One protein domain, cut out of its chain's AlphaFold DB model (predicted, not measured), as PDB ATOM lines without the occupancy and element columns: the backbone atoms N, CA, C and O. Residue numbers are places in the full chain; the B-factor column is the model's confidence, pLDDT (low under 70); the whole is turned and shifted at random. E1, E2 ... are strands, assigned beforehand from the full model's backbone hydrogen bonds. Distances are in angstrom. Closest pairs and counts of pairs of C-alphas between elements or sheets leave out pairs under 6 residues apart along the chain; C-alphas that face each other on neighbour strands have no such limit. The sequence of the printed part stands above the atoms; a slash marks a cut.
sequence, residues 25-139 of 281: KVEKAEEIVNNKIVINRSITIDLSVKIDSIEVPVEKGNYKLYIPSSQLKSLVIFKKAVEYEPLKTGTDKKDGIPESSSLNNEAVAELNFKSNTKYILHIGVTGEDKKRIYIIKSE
ATOM      1  N   LYS A  25     179.368 207.316 201.332       85.31
ATOM      2  CA  LYS A  25     179.571 207.533 202.760       85.31
ATOM      3  C   LYS A  25     179.782 209.021 203.005       85.31
ATOM      4  O   LYS A  25     180.705 209.607 202.448       85.31
ATOM      5  N   VAL A  26     178.925 209.629 203.821       83.19
ATOM      6  CA  VAL A  26     179.077 211.019 204.269       83.19
ATOM      7  C   VAL A  26     179.506 210.988 205.727       83.19
ATOM      8  O   VAL A  26     178.763 210.491 206.572       83.19
ATOM      9  N   GLU A  27     180.696 211.494 206.032       86.00
ATOM     10  CA  GLU A  27     181.238 211.492 207.392       86.00
ATOM     11  C   GLU A  27     181.415 212.917 207.908       86.00
ATOM     12  O   GLU A  27     181.729 213.852 207.164       86.00
ATOM     13  N   LYS A  28     181.206 213.068 209.214       85.88
ATOM     14  CA  LYS A  28     181.427 214.301 209.960       85.88
ATOM     15  C   LYS A  28     182.246 213.944 211.198       85.88
ATOM     16  O   LYS A  28     181.766 213.198 212.046       85.88
ATOM     17  N   ALA A  29     183.454 214.483 211.289       82.25
ATOM     18  CA  ALA A  29     184.317 214.384 212.456       82.25
ATOM     19  C   ALA A  29     184.483 215.775 213.079       82.25
ATOM     20  O   ALA A  29     184.689 216.765 212.373       82.25
ATOM     21  N   GLU A  30     184.356 215.851 214.399       82.69
ATOM     22  CA  GLU A  30     184.565 217.078 215.166       82.69
ATOM     23  C   GLU A  30     185.852 216.919 215.975       82.69
ATOM     24  O   GLU A  30     185.973 216.006 216.787       82.69
ATOM     25  N   GLU A  31     186.818 217.801 215.737       81.19
ATOM     26  CA  GLU A  31     188.098 217.829 216.442       81.19
ATOM     27  C   GLU A  31     188.281 219.184 217.121       81.19
ATOM     28  O   GLU A  31     187.960 220.231 216.559       81.19
ATOM     29  N   ILE A  32     188.807 219.185 218.345       78.25
ATOM     30  CA  ILE A  32     189.155 220.418 219.054       78.25
ATOM     31  C   ILE A  32     190.644 220.667 218.835       78.25
ATOM     32  O   ILE A  32     191.484 219.966 219.396       78.25
ATOM     33  N   VAL A  33     190.976 221.684 218.042       77.31
ATOM     34  CA  VAL A  33     192.360 222.101 217.773       77.31
ATOM     35  C   VAL A  33     192.521 223.539 218.249       77.31
ATOM     36  O   VAL A  33     191.785 224.426 217.821       77.31
ATOM     37  N   ASN A  34     193.469 223.792 219.157       77.38
ATOM     38  CA  ASN A  34     193.739 225.124 219.720       77.38
ATOM     39  C   ASN A  34     192.486 225.828 220.276       77.38
ATOM     40  O   ASN A  34     192.235 227.001 219.991       77.38
ATOM     41  N   ASN A  35     191.680 225.098 221.053       76.81
ATOM     42  CA  ASN A  35     190.440 225.590 221.666       76.81
ATOM     43  C   ASN A  35     189.365 226.056 220.657       76.81
ATOM     44  O   ASN A  35     188.437 226.783 221.013       76.81
ATOM     45  N   LYS A  36     189.480 225.643 219.386       65.38
ATOM     46  CA  LYS A  36     188.484 225.854 218.331       65.38
ATOM     47  C   LYS A  36     187.964 224.508 217.840       65.38
ATOM     48  O   LYS A  36     188.737 223.576 217.636       65.38
ATOM     49  N   ILE A  37     186.652 224.424 217.630       76.88
ATOM     50  CA  ILE A  37     186.010 223.248 217.034       76.88
ATOM     51  C   ILE A  37     186.253 223.295 215.522       76.88
ATOM     52  O   ILE A  37     185.767 224.199 214.836       76.88
ATOM     53  N   VAL A  38     187.005 222.329 215.008       78.62
ATOM     54  CA  VAL A  38     187.221 222.085 213.581       78.62
ATOM     55  C   VAL A  38     186.293 220.950 213.161       78.62
ATOM     56  O   VAL A  38     186.298 219.875 213.755       78.62
ATOM     57  N   ILE A  39     185.464 221.198 212.146       78.94
ATOM     58  CA  ILE A  39     184.530 220.197 211.623       78.94
ATOM     59  C   ILE A  39     185.074 219.691 210.289       78.94
ATOM     60  O   ILE A  39     184.977 220.385 209.275       78.94
ATOM     61  N   ASN A  40     185.606 218.474 210.295       82.44
ATOM     62  CA  ASN A  40     186.072 217.775 209.106       82.44
ATOM     63  C   ASN A  40     184.901 217.003 208.496       82.44
ATOM     64  O   ASN A  40     184.258 216.199 209.170       82.44
ATOM     65  N   ARG A  41     184.601 217.258 207.221       86.06
ATOM     66  CA  ARG A  41     183.540 216.550 206.502       86.06
ATOM     67  C   ARG A  41     184.091 215.909 205.235       86.06
ATOM     68  O   ARG A  41     184.826 216.553 204.482       86.06
ATOM     69  N   SER A  42     183.718 214.663 204.982       88.31
ATOM     70  CA  SER A  42     184.142 213.901 203.805       88.31
ATOM     71  C   SER A  42     182.950 213.236 203.126       88.31
ATOM     72  O   SER A  42     181.958 212.879 203.764       88.31
ATOM     73  N   ILE A  43     183.042 213.108 201.805       88.19
ATOM     74  CA  ILE A  43     182.131 212.316 200.983       88.19
ATOM     75  C   ILE A  43     182.984 211.287 200.258       88.19
ATOM     76  O   ILE A  43     183.860 211.662 199.481       88.19
ATOM     77  N   THR A  44     182.704 210.011 200.475       88.06
ATOM     78  CA  THR A  44     183.382 208.907 199.795       88.06
ATOM     79  C   THR A  44     182.394 208.201 198.886       88.06
ATOM     80  O   THR A  44     181.357 207.752 199.364       88.06
ATOM     81  N   ILE A  45     182.705 208.102 197.593       87.44
ATOM     82  CA  ILE A  45     181.887 207.376 196.613       87.44
ATOM     83  C   ILE A  45     182.603 206.080 196.244       87.44
ATOM     84  O   ILE A  45     183.639 206.113 195.585       87.44
ATOM     85  N   ASP A  46     182.045 204.946 196.648       85.06
ATOM     86  CA  ASP A  46     182.473 203.628 196.197       85.06
ATOM     87  C   ASP A  46     181.923 203.358 194.785       85.06
ATOM     88  O   ASP A  46     180.754 203.603 194.491       85.06
ATOM     89  N   LEU A  47     182.768 202.879 193.875       84.88
ATOM     90  CA  LEU A  47     182.382 202.562 192.497       84.88
ATOM     91  C   LEU A  47     182.074 201.068 192.294       84.88
ATOM     92  O   LEU A  47     181.579 200.696 191.225       84.88
ATOM     93  N   SER A  48     182.265 200.235 193.323       82.44
ATOM     94  CA  SER A  48     182.048 198.784 193.271       82.44
ATOM     95  C   SER A  48     180.594 198.388 192.973       82.44
ATOM     96  O   SER A  48     180.342 197.359 192.342       82.44
ATOM     97  N   VAL A  49     179.630 199.230 193.356       80.31
ATOM     98  CA  VAL A  49     178.192 199.002 193.168       80.31
ATOM     99  C   VAL A  49     177.693 199.732 191.919       80.31
ATOM    100  O   VAL A  49     177.887 200.937 191.776       80.31
ATOM    101  N   LYS A  50     177.037 199.022 190.994       79.69
ATOM    102  CA  LYS A  50     176.486 199.611 189.760       79.69
ATOM    103  C   LYS A  50     175.195 200.380 190.042       79.69
ATOM    104  O   LYS A  50     174.182 199.770 190.367       79.69
ATOM    105  N   ILE A  51     175.226 201.703 189.866       78.94
ATOM    106  CA  ILE A  51     174.054 202.588 189.958       78.94
ATOM    107  C   ILE A  51     174.122 203.640 188.853       78.94
ATOM    108  O   ILE A  51     175.146 204.302 188.688       78.94
ATOM    109  N   ASP A  52     173.012 203.830 188.141       80.25
ATOM    110  CA  ASP A  52     172.903 204.839 187.084       80.25
ATOM    111  C   ASP A  52     172.783 206.260 187.656       80.25
ATOM    112  O   ASP A  52     173.457 207.184 187.187       80.25
ATOM    113  N   SER A  53     171.950 206.450 188.690       82.38
ATOM    114  CA  SER A  53     171.815 207.734 189.378       82.38
ATOM    115  C   SER A  53     171.381 207.618 190.839       82.38
ATOM    116  O   SER A  53     170.595 206.742 191.194       82.38
ATOM    117  N   ILE A  54     171.883 208.523 191.681       85.50
ATOM    118  CA  ILE A  54     171.546 208.614 193.106       85.50
ATOM    119  C   ILE A  54     171.594 210.065 193.586       85.50
ATOM    120  O   ILE A  54     172.425 210.856 193.134       85.50
ATOM    121  N   GLU A  55     170.704 210.403 194.519       82.62
ATOM    122  CA  GLU A  55     170.614 211.722 195.138       82.62
ATOM    123  C   GLU A  55     170.865 211.638 196.649       82.62
ATOM    124  O   GLU A  55     170.258 210.816 197.334       82.62
ATOM    125  N   VAL A  56     171.759 212.486 197.168       84.56
ATOM    126  CA  VAL A  56     172.163 212.506 198.581       84.56
ATOM    127  C   VAL A  56     172.060 213.921 199.159       84.56
ATOM    128  O   VAL A  56     172.711 214.840 198.646       84.56
ATOM    129  N   PRO A  57     171.277 214.121 200.236       80.50
ATOM    130  CA  PRO A  57     171.272 215.375 200.976       80.50
ATOM    131  C   PRO A  57     172.496 215.478 201.900       80.50
ATOM    132  O   PRO A  57     172.876 214.506 202.556       80.50
ATOM    133  N   VAL A  58     173.099 216.664 201.984       84.62
ATOM    134  CA  VAL A  58     174.221 216.979 202.886       84.62
ATOM    135  C   VAL A  58     173.980 218.292 203.630       84.62
ATOM    136  O   VAL A  58     173.244 219.165 203.172       84.62
ATOM    137  N   GLU A  59     174.610 218.455 204.792       81.56
ATOM    138  CA  GLU A  59     174.585 219.729 205.512       81.56
ATOM    139  C   GLU A  59     175.391 220.809 204.774       81.56
ATOM    140  O   GLU A  59     176.222 220.534 203.909       81.56
ATOM    141  N   LYS A  60     175.198 222.073 205.163       83.50
ATOM    142  CA  LYS A  60     176.107 223.148 204.753       83.50
ATOM    143  C   LYS A  60     177.522 222.899 205.297       83.50
ATOM    144  O   LYS A  60     177.697 222.559 206.471       83.50
ATOM    145  N   GLY A  61     178.537 223.140 204.477       85.31
ATOM    146  CA  GLY A  61     179.934 223.006 204.878       85.31
ATOM    147  C   GLY A  61     180.881 222.730 203.717       85.31
ATOM    148  O   GLY A  61     180.467 222.568 202.572       85.31
ATOM    149  N   ASN A  62     182.170 222.666 204.039       88.44
ATOM    150  CA  ASN A  62     183.201 222.212 203.114       88.44
ATOM    151  C   ASN A  62     183.372 220.704 203.271       88.44
ATOM    152  O   ASN A  62     183.531 220.228 204.395       88.44
ATOM    153  N   TYR A  63     183.338 219.982 202.159       89.00
ATOM    154  CA  TYR A  63     183.496 218.538 202.103       89.00
ATOM    155  C   TYR A  63     184.680 218.180 201.220       89.00
ATOM    156  O   TYR A  63     184.815 218.707 200.117       89.00
ATOM    157  N   LYS A  64     185.502 217.237 201.670       89.31
ATOM    158  CA  LYS A  64     186.513 216.599 200.821       89.31
ATOM    159  C   LYS A  64     185.884 215.409 200.097       89.31
ATOM    160  O   LYS A  64     185.297 214.543 200.747       89.31
ATOM    161  N   LEU A  65     185.967 215.385 198.767       88.38
ATOM    162  CA  LEU A  65     185.451 214.298 197.934       88.38
ATOM    163  C   LEU A  65     186.540 213.247 197.697       88.38
ATOM    164  O   LEU A  65     187.612 213.557 197.175       88.38
ATOM    165  N   TYR A  66     186.228 211.996 198.018       88.12
ATOM    166  CA  TYR A  66     187.087 210.838 197.806       88.12
ATOM    167  C   TYR A  66     186.403 209.848 196.868       88.12
ATOM    168  O   TYR A  66     185.278 209.410 197.108       88.12
ATOM    169  N   ILE A  67     187.093 209.491 195.787       84.75
ATOM    170  CA  ILE A  67     186.656 208.459 194.845       84.75
ATOM    171  C   ILE A  67     187.854 207.528 194.634       84.75
ATOM    172  O   ILE A  67     188.908 208.021 194.222       84.75
ATOM    173  N   PRO A  68     187.742 206.218 194.915       79.38
ATOM    174  CA  PRO A  68     188.828 205.273 194.685       79.38
ATOM    175  C   PRO A  68     189.294 205.312 193.221       79.38
ATOM    176  O   PRO A  68     188.522 205.041 192.299       79.38
ATOM    177  N   SER A  69     190.566 205.657 193.006       72.25
ATOM    178  CA  SER A  69     191.138 205.898 191.672       72.25
ATOM    179  C   SER A  69     191.192 204.644 190.795       72.25
ATOM    180  O   SER A  69     191.133 204.752 189.574       72.25
ATOM    181  N   SER A  70     191.223 203.451 191.397       77.56
ATOM    182  CA  SER A  70     191.358 202.169 190.690       77.56
ATOM    183  C   SER A  70     190.221 201.863 189.707       77.56
ATOM    184  O   SER A  70     190.429 201.121 188.749       77.56
ATOM    185  N   GLN A  71     189.031 202.434 189.914       77.06
ATOM    186  CA  GLN A  71     187.858 202.234 189.053       77.06
ATOM    187  C   GLN A  71     187.423 203.515 188.324       77.06
ATOM    188  O   GLN A  71     186.495 203.485 187.514       77.06
ATOM    189  N   LEU A  72     188.085 204.643 188.588       81.62
ATOM    190  CA  LEU A  72     187.714 205.950 188.064       81.62
ATOM    191  C   LEU A  72     188.358 206.196 186.693       81.62
ATOM    192  O   LEU A  72     189.569 206.349 186.585       81.62
ATOM    193  N   LYS A  73     187.536 206.296 185.645       83.38
ATOM    194  CA  LYS A  73     187.978 206.635 184.280       83.38
ATOM    195  C   LYS A  73     187.905 208.136 184.003       83.38
ATOM    196  O   LYS A  73     188.754 208.683 183.310       83.38
ATOM    197  N   SER A  74     186.856 208.807 184.481       81.94
ATOM    198  CA  SER A  74     186.685 210.257 184.317       81.94
ATOM    199  C   SER A  74     185.747 210.824 185.376       81.94
ATOM    200  O   SER A  74     184.810 210.146 185.794       81.94
ATOM    201  N   LEU A  75     185.966 212.079 185.763       84.88
ATOM    202  CA  LEU A  75     185.096 212.825 186.667       84.88
ATOM    203  C   LEU A  75     184.779 214.187 186.054       84.88
ATOM    204  O   LEU A  75     185.681 214.912 185.646       84.88
ATOM    205  N   VAL A  76     183.496 214.536 186.012       85.88
ATOM    206  CA  VAL A  76     183.036 215.886 185.670       85.88
ATOM    207  C   VAL A  76     182.119 216.371 186.781       85.88
ATOM    208  O   VAL A  76     181.134 215.706 187.104       85.88
ATOM    209  N   ILE A  77     182.440 217.522 187.362       87.06
ATOM    210  CA  ILE A  77     181.703 218.109 188.479       87.06
ATOM    211  C   ILE A  77     180.961 219.349 187.984       87.06
ATOM    212  O   ILE A  77     181.583 220.305 187.532       87.06
ATOM    213  N   PHE A  78     179.636 219.365 188.116       84.25
ATOM    214  CA  PHE A  78     178.827 220.560 187.877       84.25
ATOM    215  C   PHE A  78     178.344 221.135 189.199       84.25
ATOM    216  O   PHE A  78     177.596 220.480 189.927       84.25
ATOM    217  N   LYS A  79     178.713 222.382 189.486       84.00
ATOM    218  CA  LYS A  79     178.144 223.145 190.595       84.00
ATOM    219  C   LYS A  79     176.939 223.940 190.105       84.00
ATOM    220  O   LYS A  79     177.044 224.713 189.161       84.00
ATOM    221  N   LYS A  80     175.809 223.789 190.783       79.38
ATOM    222  CA  LYS A  80     174.616 224.617 190.610       79.38
ATOM    223  C   LYS A  80     174.255 225.240 191.947       79.38
ATOM    224  O   LYS A  80     174.045 224.531 192.929       79.38
ATOM    225  N   ALA A  81     174.167 226.561 191.994       66.56
ATOM    226  CA  ALA A  81     173.393 227.209 193.039       66.56
ATOM    227  C   ALA A  81     171.922 227.051 192.640       66.56
ATOM    228  O   ALA A  81     171.522 227.524 191.580       66.56
ATOM    229  N   VAL A  82     171.142 226.312 193.426       60.28
ATOM    230  CA  VAL A  82     169.691 226.289 193.252       60.28
ATOM    231  C   VAL A  82     169.182 227.536 193.953       60.28
ATOM    232  O   VAL A  82     168.929 227.541 195.155       60.28
ATOM    233  N   GLU A  83     169.105 228.636 193.217       45.16
ATOM    234  CA  GLU A  83     168.273 229.746 193.653       45.16
ATOM    235  C   GLU A  83     166.832 229.236 193.566       45.16
ATOM    236  O   GLU A  83     166.353 228.891 192.487       45.16
ATOM    237  N   TYR A  84     166.163 229.061 194.710       43.78
ATOM    238  CA  TYR A  84     164.721 228.849 194.675       43.78
ATOM    239  C   TYR A  84     164.130 230.148 194.155       43.78
ATOM    240  O   TYR A  84     164.124 231.153 194.868       43.78
ATOM    241  N   GLU A  85     163.714 230.137 192.892       35.53
ATOM    242  CA  GLU A  85     163.075 231.298 192.305       35.53
ATOM    243  C   GLU A  85     161.863 231.674 193.173       35.53
ATOM    244  O   GLU A  85     161.058 230.798 193.519       35.53
ATOM    245  N   PRO A  86     161.703 232.953 193.567       30.69
ATOM    246  CA  PRO A  86     160.407 233.414 194.053       30.69
ATOM    247  C   PRO A  86     159.363 233.079 192.981       30.69
ATOM    248  O   PRO A  86     159.722 233.074 191.809       30.69
ATOM    249  N   LEU A  87     158.110 232.795 193.368       31.86
ATOM    250  CA  LEU A  87     156.990 232.504 192.455       31.86
ATOM    251  C   LEU A  87     157.090 233.339 191.162       31.86
ATOM    252  O   LEU A  87     156.732 234.515 191.142       31.86
ATOM    253  N   LYS A  88     157.618 232.725 190.100       30.31
ATOM    254  CA  LYS A  88     157.795 233.318 188.780       30.31
ATOM    255  C   LYS A  88     157.134 232.399 187.770       30.31
ATOM    256  O   LYS A  88     157.473 231.229 187.624       30.31
ATOM    257  N   THR A  89     156.151 232.951 187.077       31.36
ATOM    258  CA  THR A  89     155.598 232.419 185.835       31.36
ATOM    259  C   THR A  89     156.583 232.731 184.714       31.36
ATOM    260  O   THR A  89     156.552 233.821 184.148       31.36
ATOM    261  N   GLY A  90     157.487 231.804 184.426       30.05
ATOM    262  CA  GLY A  90     158.402 231.933 183.296       30.05
ATOM    263  C   GLY A  90     159.540 230.931 183.373       30.05
ATOM    264  O   GLY A  90     160.336 230.960 184.299       30.05
ATOM    265  N   THR A  91     159.601 230.039 182.390       41.28
ATOM    266  CA  THR A  91     160.756 229.184 182.109       41.28
ATOM    267  C   THR A  91     161.887 230.010 181.519       41.28
ATOM    268  O   THR A  91     161.634 230.683 180.526       41.28
ATOM    269  N   ASP A  92     163.121 229.855 182.013       36.41
ATOM    270  CA  ASP A  92     164.253 229.590 181.117       36.41
ATOM    271  C   ASP A  92     165.555 229.114 181.803       36.41
ATOM    272  O   ASP A  92     165.633 228.908 183.008       36.41
ATOM    273  N   LYS A  93     166.519 228.791 180.933       37.44
ATOM    274  CA  LYS A  93     167.570 227.760 180.960       37.44
ATOM    275  C   LYS A  93     168.850 227.990 181.796       37.44
ATOM    276  O   LYS A  93     169.215 229.082 182.199       37.44
ATOM    277  N   LYS A  94     169.533 226.835 181.917       40.66
ATOM    278  CA  LYS A  94     170.943 226.470 182.201       40.66
ATOM    279  C   LYS A  94     172.028 227.535 181.943       40.66
ATOM    280  O   LYS A  94     171.973 228.174 180.907       40.66
ATOM    281  N   ASP A  95     173.093 227.510 182.766       34.03
ATOM    282  CA  ASP A  95     174.483 227.256 182.314       34.03
ATOM    283  C   ASP A  95     175.513 227.041 183.449       34.03
ATOM    284  O   ASP A  95     175.254 227.355 184.611       34.03
ATOM    285  N   GLY A  96     176.671 226.450 183.091       31.81
ATOM    286  CA  GLY A  96     177.901 226.343 183.900       31.81
ATOM    287  C   GLY A  96     178.918 225.291 183.393       31.81
ATOM    288  O   GLY A  96     178.618 224.098 183.402       31.81
ATOM    289  N   ILE A  97     180.103 225.754 182.963       35.91
ATOM    290  CA  ILE A  97     181.240 225.065 182.291       35.91
ATOM    291  C   ILE A  97     182.063 224.169 183.263       35.91
ATOM    292  O   ILE A  97     182.150 224.517 184.440       35.91
ATOM    293  N   PRO A  98     182.665 223.037 182.817       42.38
ATOM    294  CA  PRO A  98     183.379 222.091 183.688       42.38
ATOM    295  C   PRO A  98     184.866 222.423 183.922       42.38
ATOM    296  O   PRO A  98     185.577 222.802 182.995       42.38
ATOM    297  N   GLU A  99     185.354 222.150 185.136       37.84
ATOM    298  CA  GLU A  99     186.783 221.994 185.449       37.84
ATOM    299  C   GLU A  99     187.135 220.496 185.519       37.84
ATOM    300  O   GLU A  99     186.419 219.709 186.145       37.84
ATOM    301  N   SER A 100     188.228 220.091 184.861       35.38
ATOM    302  CA  SER A 100     188.782 218.733 184.918       35.38
ATOM    303  C   SER A 100     190.119 218.739 185.658       35.38
ATOM    304  O   SER A 100     191.043 219.429 185.226       35.38
ATOM    305  N   SER A 101     190.252 217.945 186.720       42.97
ATOM    306  CA  SER A 101     191.518 217.717 187.425       42.97
ATOM    307  C   SER A 101     192.022 216.285 187.200       42.97
ATOM    308  O   SER A 101     191.256 215.319 187.224       42.97
ATOM    309  N   SER A 102     193.325 216.149 186.942       36.72
ATOM    310  CA  SER A 102     194.043 214.872 186.846       36.72
ATOM    311  C   SER A 102     194.428 214.354 188.237       36.72
ATOM    312  O   SER A 102     194.900 215.123 189.071       36.72
ATOM    313  N   LEU A 103     194.239 213.051 188.463       41.44
ATOM    314  CA  LEU A 103     194.306 212.379 189.765       41.44
ATOM    315  C   LEU A 103     195.735 212.044 190.227       41.44
ATOM    316  O   LEU A 103     196.465 211.356 189.521       41.44
ATOM    317  N   ASN A 104     196.048 212.421 191.470       34.09
ATOM    318  CA  ASN A 104     196.956 211.722 192.389       34.09
ATOM    319  C   ASN A 104     196.255 211.633 193.762       34.09
ATOM    320  O   ASN A 104     195.344 212.410 194.019       34.09
ATOM    321  N   ASN A 105     196.645 210.669 194.605       43.94
ATOM    322  CA  ASN A 105     195.926 210.127 195.782       43.94
ATOM    323  C   ASN A 105     195.631 211.073 196.983       43.94
ATOM    324  O   ASN A 105     195.449 210.607 198.107       43.94
ATOM    325  N   GLU A 106     195.511 212.376 196.772       56.56
ATOM    326  CA  GLU A 106     194.955 213.331 197.736       56.56
ATOM    327  C   GLU A 106     193.583 213.804 197.220       56.56
ATOM    328  O   GLU A 106     193.287 213.639 196.041       56.56
ATOM    329  N   ALA A 107     192.690 214.268 198.102       58.09
ATOM    330  CA  ALA A 107     191.263 214.508 197.823       58.09
ATOM    331  C   ALA A 107     190.953 214.975 196.380       58.09
ATOM    332  O   ALA A 107     191.513 215.955 195.896       58.09
ATOM    333  N   VAL A 108     190.014 214.293 195.715       73.94
ATOM    334  CA  VAL A 108     189.740 214.478 194.278       73.94
ATOM    335  C   VAL A 108     189.198 215.880 193.982       73.94
ATOM    336  O   VAL A 108     189.466 216.449 192.925       73.94
ATOM    337  N   ALA A 109     188.429 216.434 194.923       83.31
ATOM    338  CA  ALA A 109     187.951 217.811 194.898       83.31
ATOM    339  C   ALA A 109     187.512 218.265 196.298       83.31
ATOM    340  O   ALA A 109     187.105 217.453 197.133       83.31
ATOM    341  N   GLU A 110     187.508 219.577 196.527       86.00
ATOM    342  CA  GLU A 110     186.828 220.193 197.666       86.00
ATOM    343  C   GLU A 110     185.469 220.755 197.224       86.00
ATOM    344  O   GLU A 110     185.366 221.589 196.323       86.00
ATOM    345  N   LEU A 111     184.396 220.290 197.862       87.56
ATOM    346  CA  LEU A 111     183.026 220.703 197.588       87.56
ATOM    347  C   LEU A 111     182.545 221.637 198.699       87.56
ATOM    348  O   LEU A 111     182.349 221.225 199.840       87.56
ATOM    349  N   ASN A 112     182.323 222.906 198.366       87.62
ATOM    350  CA  ASN A 112     181.772 223.884 199.301       87.62
ATOM    351  C   ASN A 112     180.258 224.011 199.105       87.62
ATOM    352  O   ASN A 112     179.788 224.620 198.134       87.62
ATOM    353  N   PHE A 113     179.510 223.446 200.049       81.19
ATOM    354  CA  PHE A 113     178.058 223.494 200.125       81.19
ATOM    355  C   PHE A 113     177.604 224.692 200.966       81.19
ATOM    356  O   PHE A 113     177.626 224.665 202.200       81.19
ATOM    357  N   LYS A 114     177.132 225.745 200.290       80.62
ATOM    358  CA  LYS A 114     176.344 226.819 200.916       80.62
ATOM    359  C   LYS A 114     174.886 226.365 201.056       80.62
ATOM    360  O   LYS A 114     174.553 225.233 200.732       80.62
ATOM    361  N   SER A 115     173.988 227.222 201.524       71.50
ATOM    362  CA  SER A 115     172.547 226.956 201.413       71.50
ATOM    363  C   SER A 115     172.145 226.714 199.952       71.50
ATOM    364  O   SER A 115     172.606 227.441 199.074       71.50
ATOM    365  N   ASN A 116     171.298 225.714 199.696       75.31
ATOM    366  CA  ASN A 116     170.736 225.403 198.370       75.31
ATOM    367  C   ASN A 116     171.793 225.151 197.280       75.31
ATOM    368  O   ASN A 116     171.639 225.557 196.129       75.31
ATOM    369  N   THR A 117     172.908 224.506 197.629       81.75
ATOM    370  CA  THR A 117     173.967 224.175 196.664       81.75
ATOM    371  C   THR A 117     173.796 222.744 196.185       81.75
ATOM    372  O   THR A 117     173.693 221.826 196.987       81.75
ATOM    373  N   LYS A 118     173.806 222.533 194.871       87.62
ATOM    374  CA  LYS A 118     173.725 221.220 194.231       87.62
ATOM    375  C   LYS A 118     175.006 220.961 193.447       87.62
ATOM    376  O   LYS A 118     175.368 221.745 192.577       87.62
ATOM    377  N   TYR A 119     175.664 219.848 193.716       88.06
ATOM    378  CA  TYR A 119     176.745 219.313 192.903       88.06
ATOM    379  C   TYR A 119     176.241 218.086 192.143       88.06
ATOM    380  O   TYR A 119     175.628 217.194 192.724       88.06
ATOM    381  N   ILE A 120     176.471 218.054 190.834       89.62
ATOM    382  CA  ILE A 120     176.148 216.916 189.971       89.62
ATOM    383  C   ILE A 120     177.471 216.349 189.469       89.62
ATOM    384  O   ILE A 120     178.185 217.005 188.713       89.62
ATOM    385  N   LEU A 121     177.809 215.144 189.910       90.31
ATOM    386  CA  LEU A 121     179.031 214.438 189.551       90.31
ATOM    387  C   LEU A 121     178.695 213.427 188.455       90.31
ATOM    388  O   LEU A 121     177.919 212.499 188.680       90.31
ATOM    389  N   HIS A 122     179.287 213.589 187.276       88.25
ATOM    390  CA  HIS A 122     179.261 212.574 186.229       88.25
ATOM    391  C   HIS A 122     180.552 211.768 186.305       88.25
ATOM    392  O   HIS A 122     181.631 212.290 186.016       88.25
ATOM    393  N   ILE A 123     180.434 210.500 186.684       87.25
ATOM    394  CA  ILE A 123     181.564 209.600 186.901       87.25
ATOM    395  C   ILE A 123     181.574 208.541 185.802       87.25
ATOM    396  O   ILE A 123     180.633 207.761 185.675       87.25
ATOM    397  N   GLY A 124     182.635 208.504 184.999       85.50
ATOM    398  CA  GLY A 124     182.915 207.375 184.114       85.50
ATOM    399  C   GLY A 124     183.709 206.312 184.865       85.50
ATOM    400  O   GLY A 124     184.726 206.643 185.479       85.50
ATOM    401  N   VAL A 125     183.270 205.057 184.793       85.06
ATOM    402  CA  VAL A 125     183.906 203.910 185.459       85.06
ATOM    403  C   VAL A 125     184.639 203.054 184.425       85.06
ATOM    404  O   VAL A 125     184.178 202.899 183.293       85.06
ATOM    405  N   THR A 126     185.810 202.523 184.774       83.00
ATOM    406  CA  THR A 126     186.572 201.635 183.882       83.00
ATOM    407  C   THR A 126     185.766 200.369 183.583       83.00
ATOM    408  O   THR A 126     185.322 199.685 184.498       83.00
ATOM    409  N   GLY A 127     185.575 200.055 182.299       84.12
ATOM    410  CA  GLY A 127     184.750 198.920 181.860       84.12
ATOM    411  C   GLY A 127     183.254 199.227 181.714       84.12
ATOM    412  O   GLY A 127     182.486 198.316 181.415       84.12
ATOM    413  N   GLU A 128     182.832 200.484 181.888       85.75
ATOM    414  CA  GLU A 128     181.458 200.932 181.635       85.75
ATOM    415  C   GLU A 128     181.412 202.018 180.549       85.75
ATOM    416  O   GLU A 128     182.201 202.967 180.556       85.75
ATOM    417  N   ASP A 129     180.455 201.896 179.623       83.75
ATOM    418  CA  ASP A 129     180.230 202.894 178.565       83.75
ATOM    419  C   ASP A 129     179.362 204.067 179.043       83.75
ATOM    420  O   ASP A 129     179.463 205.188 178.538       83.75
ATOM    421  N   LYS A 130     178.506 203.826 180.044       86.69
ATOM    422  CA  LYS A 130     177.622 204.841 180.625       86.69
ATOM    423  C   LYS A 130     178.305 205.554 181.789       86.69
ATOM    424  O   LYS A 130     178.964 204.938 182.620       86.69
ATOM    425  N   LYS A 131     178.106 206.872 181.872       87.50
ATOM    426  CA  LYS A 131     178.504 207.668 183.041       87.50
ATOM    427  C   LYS A 131     177.440 207.545 184.127       87.50
ATOM    428  O   LYS A 131     176.260 207.740 183.846       87.50
ATOM    429  N   ARG A 132     177.873 207.307 185.360       88.06
ATOM    430  CA  ARG A 132     177.026 207.326 186.557       88.06
ATOM    431  C   ARG A 132     176.822 208.765 187.031       88.06
ATOM    432  O   ARG A 132     177.752 209.571 186.944       88.06
ATOM    433  N   ILE A 133     175.626 209.097 187.514       87.44
ATOM    434  CA  ILE A 133     175.246 210.468 187.893       87.44
ATOM    435  C   ILE A 133     174.944 210.549 189.391       87.44
ATOM    436  O   ILE A 133     173.908 210.074 189.852       87.44
ATOM    437  N   TYR A 134     175.799 211.234 190.141       88.06
ATOM    438  CA  TYR A 134     175.607 211.458 191.572       88.06
ATOM    439  C   TYR A 134     175.189 212.896 191.820       88.06
ATOM    440  O   TYR A 134     175.882 213.835 191.431       88.06
ATOM    441  N   ILE A 135     174.053 213.071 192.474       87.38
ATOM    442  CA  ILE A 135     173.499 214.372 192.805       87.38
ATOM    443  C   ILE A 135     173.661 214.579 194.306       87.38
ATOM    444  O   ILE A 135     172.995 213.930 195.100       87.38
ATOM    445  N   ILE A 136     174.524 215.502 194.706       88.94
ATOM    446  CA  ILE A 136     174.740 215.838 196.114       88.94
ATOM    447  C   ILE A 136     174.211 217.244 196.334       88.94
ATOM    448  O   ILE A 136     174.599 218.161 195.610       88.94
ATOM    449  N   LYS A 137     173.313 217.442 197.297       86.06
ATOM    450  CA  LYS A 137     172.685 218.750 197.518       86.06
ATOM    451  C   LYS A 137     172.655 219.137 198.987       86.06
ATOM    452  O   LYS A 137     172.320 218.323 199.837       86.06
ATOM    453  N   SER A 138     172.953 220.395 199.274       81.50
ATOM    454  CA  SER A 138     172.628 221.036 200.541       81.50
ATOM    455  C   SER A 138     171.356 221.842 200.364       81.50
ATOM    456  O   SER A 138     171.313 222.776 199.568       81.50
ATOM    457  N   GLU A 139     170.307 221.503 201.100       69.19
ATOM    458  CA  GLU A 139     169.075 222.289 201.126       69.19
ATOM    459  C   GLU A 139     169.067 223.154 202.389       69.19
ATOM    460  O   GLU A 139     169.432 222.714 203.478       69.19
TER     461      GLU A 139
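This is residues 25 to 139 of the 281 residues of an uncharacterized protein of Chryseobacterium angstadtii (UniProt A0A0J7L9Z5). Two twisted four-stranded sheets stand partly face to face as a sandwich: E1, E2, E4 and E6 make one layer, E3, E8, E7 and E5 the other. Two pieces stick out from this body: the tip of the E1-E2 hairpin, residues 32 to 37, and residues 85 to 93 of a long loop that swings out after E5 and folds back to E6. The printed part has 115 residues, with no named helix and eight strands in the order E1 to E8, all strand by class. Both sheets are mixed, in the orders E1 E2 E4 E6 and E3 E8 E7 E5. The whole is only just compact, close to loose, with a radius of gyration of the C-alphas of 16.0 A, and its outline is flat, spanning 49 by 45 by 23 A.

Begin with the strongly twisted sheet of E1, residues 25 to 33, E2, residues 36 to 45, E4, residues 61 to 66, and E6, residues 109 to 113. E1 and E2 form an antiparallel hairpin, where you find N 29 and O 40 2.8 A apart. E2 and E4 are parallel, with N 66 and O 43 at 2.8 A. E4 and edge strand E6 are antiparallel, with N 63 and O 111 at 2.8 A. Now look across to the other strongly twisted sheet: E3, residues 53 to 57, E8, residues 131 to 138, E7, residues 117 to 125, and E5, residues 72 to 81. E3 and E8 are parallel, with N 56 and O 135 at 2.8 A; E7 and E8 form an antiparallel hairpin, with N 134 and O 121 at 2.9 A; E7 and E5 are antiparallel, with N 78 and O 120 at 2.8 A. The facing parts of the two sheets are 10.3 A centre to centre, and their strands stand at 28 degrees. The closest C-alphas of E6 and E8, those of Phe 113 and Ser 138, are 6.0 A apart. E5 and E6 are near each other, while E1 is apart from E5, for instance.

Find C-alpha 25 at (179.571, 207.533, 202.760), where E1 begins its 24.5 A; E2 runs 29.3 A back to C-alpha 45 at (181.887, 207.376, 196.613). E5 measures 26.1 A, E7 25.2 A and E8 22.8 A, the last ending at C-alpha 138, (172.628, 221.036, 200.541). E3, E4 and E6 are shorter.

The C-alphas of Asn 34 and Thr 89, the two farthest apart, are 51.5 A from each other. The printed part has no cut. The link from E5 to E6, residues 82 to 108, is long. Mean pLDDT of the printed part is 73.2; residue 36, residues 81 to 107 and residue 139 are under 70.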